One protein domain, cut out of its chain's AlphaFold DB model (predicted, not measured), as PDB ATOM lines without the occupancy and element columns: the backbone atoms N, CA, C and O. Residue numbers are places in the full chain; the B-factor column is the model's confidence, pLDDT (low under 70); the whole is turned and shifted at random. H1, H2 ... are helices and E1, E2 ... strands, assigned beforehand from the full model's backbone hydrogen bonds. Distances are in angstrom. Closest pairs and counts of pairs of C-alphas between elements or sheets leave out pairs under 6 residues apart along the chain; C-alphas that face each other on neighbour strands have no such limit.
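This is residues 10 to 52 of the 57 residues of the protein "HMA domain-containing protein" of Aspergillus campestris IBT 28561 (UniProt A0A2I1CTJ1). A hairpin of two strands, E1 and E2, makes one side of this small domain; on the E2 side of it the chain goes out along one helix, H1, and folds back to a short strand, E3. The parts are loosely set, with H1 and E3 only near E2, and residues 37 to 44, the far end of H1 and the turn after it, stick out. The printed part has 43 residues, with one named helix and three named strands in the order E1, E2, H1, E3; the sheet is E1 - E2, antiparallel, and the class is mixed, helices and strands. The whole is compact, with a radius of gyration of the C-alphas of 10.5 A, and elongated, spanning 29 by 19 by 18 A.

Find C-alpha 10 at (112.953, 107.282, 106.623); from there E1, residues 10 to 15, runs 16.8 A. E2, residues 20 to 25, runs back over 16.0 A. Look next at C-alpha 31, at (112.920, 111.756, 119.800), where H1, residues 31 to 40, begins its 14.3 A. E3, residues 48 to 50, ends at C-alpha 50, at (109.188, 116.719, 117.272).

In the hairpin E1 and E2 you will find N 13 and O 22 at 2.9 A and N 22 and O 13 at 2.8 A, within hydrogen-bond range; the strand directions stand at 177 degrees. H1 is near E2, and so is E3, which pairs with no named strand. The closest C-alphas of H1 and E3 are those of Tyr 31 and Ala 50, 6.7 A. E1 is apart from H1 and from E3. In H1 every O i to N i+4 pair is within hydrogen-bond range.

The C-alphas of Glu 17 and Ser 28, the two farthest apart, are 30.3 A from each other. The printed part has no cut and no long link. Its mean pLDDT is 85.3, and no printed residue is under 70.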
ATOM      1  N   LYS A  10     113.564 107.281 107.964       81.88
ATOM      2  CA  LYS A  10     112.953 107.282 106.623       81.88
ATOM      3  C   LYS A  10     113.620 108.274 105.686       81.88
ATOM      4  O   LYS A  10     113.782 107.994 104.502       81.88
ATOM      5  N   SER A  11     113.980 109.447 106.194       81.88
ATOM      6  CA  SER A  11     114.637 110.484 105.403       81.88
ATOM      7  C   SER A  11     115.512 111.352 106.287       81.88
ATOM      8  O   SER A  11     115.215 111.566 107.461       81.88
ATOM      9  N   LEU A  12     116.603 111.827 105.702       83.19
ATOM     10  CA  LEU A  12     117.535 112.747 106.325       83.19
ATOM     11  C   LEU A  12     117.826 113.846 105.309       83.19
ATOM     12  O   LEU A  12     118.396 113.564 104.257       83.19
ATOM     13  N   ASP A  13     117.435 115.067 105.639       83.94
ATOM     14  CA  ASP A  13     117.801 116.266 104.895       83.94
ATOM     15  C   ASP A  13     118.830 117.040 105.718       83.94
ATOM     16  O   ASP A  13     118.621 117.294 106.904       83.94
ATOM     17  N   VAL A  14     119.984 117.335 105.122       86.25
ATOM     18  CA  VAL A  14     121.073 118.038 105.806       86.25
ATOM     19  C   VAL A  14     121.388 119.299 105.032       86.25
ATOM     20  O   VAL A  14     121.932 119.242 103.930       86.25
ATOM     21  N   ASN A  15     121.106 120.437 105.653       86.75
ATOM     22  CA  ASN A  15     121.477 121.738 105.140       86.75
ATOM     23  C   ASN A  15     122.765 122.205 105.834       86.75
ATOM     24  O   ASN A  15     122.781 122.513 107.027       86.75
ATOM     25  N   LEU A  16     123.863 122.231 105.077       86.56
ATOM     26  CA  LEU A  16     125.176 122.641 105.578       86.56
ATOM     27  C   LEU A  16     125.295 124.159 105.761       86.56
ATOM     28  O   LEU A  16     126.064 124.590 106.619       86.56
ATOM     29  N   GLU A  17     124.541 124.952 104.996       89.50
ATOM     30  CA  GLU A  17     124.536 126.415 105.110       89.50
ATOM     31  C   GLU A  17     123.836 126.859 106.394       89.50
ATOM     32  O   GLU A  17     124.372 127.678 107.138       89.50
ATOM     33  N   SER A  18     122.670 126.279 106.696       87.62
ATOM     34  CA  SER A  18     121.918 126.589 107.919       87.62
ATOM     35  C   SER A  18     122.319 125.734 109.124       87.62
ATOM     36  O   SER A  18     121.794 125.931 110.218       87.62
ATOM     37  N   GLN A  19     123.226 124.767 108.935       86.94
ATOM     38  CA  GLN A  19     123.621 123.775 109.941       86.94
ATOM     39  C   GLN A  19     122.420 123.033 110.555       86.94
ATOM     40  O   GLN A  19     122.402 122.709 111.744       86.94
ATOM     41  N   THR A  20     121.408 122.756 109.735       84.50
ATOM     42  CA  THR A  20     120.160 122.106 110.147       84.50
ATOM     43  C   THR A  20     120.103 120.693 109.587       84.50
ATOM     44  O   THR A  20     120.456 120.458 108.432       84.50
ATOM     45  N   ALA A  21     119.653 119.743 110.404       85.25
ATOM     46  CA  ALA A  21     119.402 118.377 109.972       85.25
ATOM     47  C   ALA A  21     117.946 118.013 110.267       85.25
ATOM     48  O   ALA A  21     117.560 117.891 111.430       85.25
ATOM     49  N   ASN A  22     117.157 117.813 109.216       86.00
ATOM     50  CA  ASN A  22     115.795 117.317 109.322       86.00
ATOM     51  C   ASN A  22     115.804 115.794 109.233       86.00
ATOM     52  O   ASN A  22     116.181 115.211 108.215       86.00
ATOM     53  N   VAL A  23     115.379 115.143 110.314       84.81
ATOM     54  CA  VAL A  23     115.333 113.684 110.417       84.81
ATOM     55  C   VAL A  23     113.879 113.241 110.478       84.81
ATOM     56  O   VAL A  23     113.173 113.541 111.435       84.81
ATOM     57  N   VAL A  24     113.434 112.489 109.475       85.50
ATOM     58  CA  VAL A  24     112.120 111.840 109.480       85.50
ATOM     59  C   VAL A  24     112.319 110.389 109.873       85.50
ATOM     60  O   VAL A  24     113.085 109.670 109.226       85.50
ATOM     61  N   THR A  25     111.627 109.945 110.917       85.25
ATOM     62  CA  THR A  25     111.731 108.575 111.428       85.25
ATOM     63  C   THR A  25     110.391 107.840 111.405       85.25
ATOM     64  O   THR A  25     109.340 108.422 111.146       85.25
ATOM     65  N   GLU A  26     110.427 106.522 111.575       84.69
ATOM     66  CA  GLU A  26     109.254 105.709 111.859       84.69
ATOM     67  C   GLU A  26     108.681 106.099 113.224       84.69
ATOM     68  O   GLU A  26     109.449 106.399 114.135       84.69
ATOM     69  N   PRO A  27     107.357 106.000 113.418       81.31
ATOM     70  CA  PRO A  27     106.720 106.337 114.694       81.31
ATOM     71  C   PRO A  27     107.183 105.461 115.872       81.31
ATOM     72  O   PRO A  27     106.958 105.804 117.026       81.31
ATOM     73  N   SER A  28     107.844 104.332 115.603       82.62
ATOM     74  CA  SER A  28     108.487 103.500 116.626       82.62
ATOM     75  C   SER A  28     109.791 104.092 117.173       82.62
ATOM     76  O   SER A  28     110.328 103.564 118.146       82.62
ATOM     77  N   VAL A  29     110.341 105.134 116.542       83.31
ATOM     78  CA  VAL A  29     111.592 105.782 116.944       83.31
ATOM     79  C   VAL A  29     111.265 107.067 117.693       83.31
ATOM     80  O   VAL A  29     110.772 108.034 117.126       83.31
ATOM     81  N   SER A  30     111.563 107.087 118.987       84.88
ATOM     82  CA  SER A  30     111.332 108.263 119.826       84.88
ATOM     83  C   SER A  30     112.402 109.337 119.617       84.88
ATOM     84  O   SER A  30     113.566 109.025 119.347       84.88
ATOM     85  N   TYR A  31     112.024 110.597 119.847       86.44
ATOM     86  CA  TYR A  31     112.920 111.756 119.800       86.44
ATOM     87  C   TYR A  31     114.213 111.541 120.608       86.44
ATOM     88  O   TYR A  31     115.306 111.717 120.070       86.44
ATOM     89  N   ASP A  32     114.115 111.042 121.845       87.50
ATOM     90  CA  ASP A  32     115.270 110.766 122.712       87.50
ATOM     91  C   ASP A  32     116.297 109.820 122.077       87.50
ATOM     92  O   ASP A  32     117.506 109.979 122.250       87.50
ATOM     93  N   THR A  33     115.831 108.837 121.302       88.31
ATOM     94  CA  THR A  33     116.716 107.881 120.622       88.31
ATOM     95  C   THR A  33     117.516 108.570 119.521       88.31
ATOM     96  O   THR A  33     118.722 108.329 119.374       88.31
ATOM     97  N   VAL A  34     116.865 109.452 118.762       85.94
ATOM     98  CA  VAL A  34     117.516 110.253 117.720       85.94
ATOM     99  C   VAL A  34     118.519 111.211 118.359       85.94
ATOM    100  O   VAL A  34     119.693 111.207 117.981       85.94
ATOM    101  N   LEU A  35     118.096 111.946 119.387       87.25
ATOM    102  CA  LEU A  35     118.928 112.893 120.125       87.25
ATOM    103  C   LEU A  35     120.178 112.225 120.716       87.25
ATOM    104  O   LEU A  35     121.299 112.687 120.491       87.25
ATOM    105  N   ALA A  36     120.018 111.093 121.407       86.94
ATOM    106  CA  ALA A  36     121.135 110.339 121.975       86.94
ATOM    107  C   ALA A  36     122.117 109.852 120.898       86.94
ATOM    108  O   ALA A  36     123.330 109.825 121.118       86.94
ATOM    109  N   THR A  37     121.611 109.481 119.721       85.75
ATOM    110  CA  THR A  37     122.448 109.068 118.590       85.75
ATOM    111  C   THR A  37     123.246 110.244 118.033       85.75
ATOM    112  O   THR A  37     124.444 110.098 117.796       85.75
ATOM    113  N   ILE A  38     122.629 111.421 117.893       84.06
ATOM    114  CA  ILE A  38     123.317 112.638 117.441       84.06
ATOM    115  C   ILE A  38     124.395 113.047 118.452       84.06
ATOM    116  O   ILE A  38     125.548 113.242 118.062       84.06
ATOM    117  N   LYS A  39     124.080 113.068 119.754       84.75
ATOM    118  CA  LYS A  39     125.055 113.365 120.819       84.75
ATOM    119  C   LYS A  39     126.252 112.409 120.808       84.75
ATOM    120  O   LYS A  39     127.388 112.850 120.965       84.75
ATOM    121  N   LYS A  40     126.035 111.111 120.548       84.88
ATOM    122  CA  LYS A  40     127.118 110.110 120.415       84.88
ATOM    123  C   LYS A  40     128.102 110.415 119.284       84.88
ATOM    124  O   LYS A  40     129.233 109.943 119.338       84.88
ATOM    125  N   THR A  41     127.706 111.199 118.281       82.19
ATOM    126  CA  THR A  41     128.621 111.645 117.216       82.19
ATOM    127  C   THR A  41     129.536 112.799 117.644       82.19
ATOM    128  O   THR A  41     130.352 113.252 116.845       82.19
ATOM    129  N   GLY A  42     129.412 113.281 118.887       81.81
ATOM    130  CA  GLY A  42     130.181 114.413 119.410       81.81
ATOM    131  C   GLY A  42     129.665 115.774 118.941       81.81
ATOM    132  O   GLY A  42     130.370 116.770 119.067       81.81
ATOM    133  N   LYS A  43     128.453 115.828 118.378       84.38
ATOM    134  CA  LYS A  43     127.803 117.072 117.957       84.38
ATOM    135  C   LYS A  43     126.987 117.660 119.103       84.38
ATOM    136  O   LYS A  43     126.239 116.942 119.767       84.38
ATOM    137  N   THR A  44     127.095 118.971 119.283       85.06
ATOM    138  CA  THR A  44     126.237 119.733 120.193       85.06
ATOM    139  C   THR A  44     124.890 119.975 119.524       85.06
ATOM    140  O   THR A  44     124.836 120.533 118.429       85.06
ATOM    141  N   VAL A  45     123.809 119.549 120.174       87.12
ATOM    142  CA  VAL A  45     122.438 119.835 119.742       87.12
ATOM    143  C   VAL A  45     121.964 121.043 120.536       87.12
ATOM    144  O   VAL A  45     121.924 120.988 121.758       87.12
ATOM    145  N   ASN A  46     121.678 122.147 119.845       87.25
ATOM    146  CA  ASN A  46     121.276 123.404 120.488       87.25
ATOM    147  C   ASN A  46     119.753 123.551 120.585       87.25
ATOM    148  O   ASN A  46     119.257 124.274 121.441       87.25
ATOM    149  N   SER A  47     119.018 122.886 119.697       87.06
ATOM    150  CA  SER A  47     117.558 122.869 119.667       87.06
ATOM    151  C   SER A  47     117.061 121.616 118.945       87.06
ATOM    152  O   SER A  47     117.772 121.039 118.116       87.06
ATOM    153  N   GLY A  48     115.839 121.189 119.257       87.19
ATOM    154  CA  GLY A  48     115.143 120.164 118.494       87.19
ATOM    155  C   GLY A  48     113.631 120.271 118.649       87.19
ATOM    156  O   GLY A  48     113.124 120.810 119.629       87.19
ATOM    157  N   GLU A  49     112.922 119.762 117.651       87.19
ATOM    158  CA  GLU A  49     111.465 119.783 117.562       87.19
ATOM    159  C   GLU A  49     110.984 118.397 117.124       87.19
ATOM    160  O   GLU A  49     111.623 117.751 116.285       87.19
ATOM    161  N   ALA A  50     109.878 117.931 117.699       86.56
ATOM    162  CA  ALA A  50     109.188 116.719 117.272       86.56
ATOM    163  C   ALA A  50     107.683 116.982 117.246       86.56
ATOM    164  O   ALA A  50     107.146 117.540 118.199       86.56
ATOM    165  N   ASP A  51     107.021 116.590 116.156       83.88
ATOM    166  CA  ASP A  51     105.570 116.748 115.968       83.88
ATOM    167  C   ASP A  51     105.067 118.202 116.120       83.88
ATOM    168  O   ASP A  51     103.929 118.443 116.515       83.88
ATOM    169  N   GLY A  52     105.914 119.185 115.791       84.69
ATOM    170  CA  GLY A  52     105.608 120.613 115.940       84.69
ATOM    171  C   GLY A  52     105.778 121.152 117.363       84.69
ATOM    172  O   GLY A  52     105.480 122.319 117.611       84.69
TER     173      GLY A  52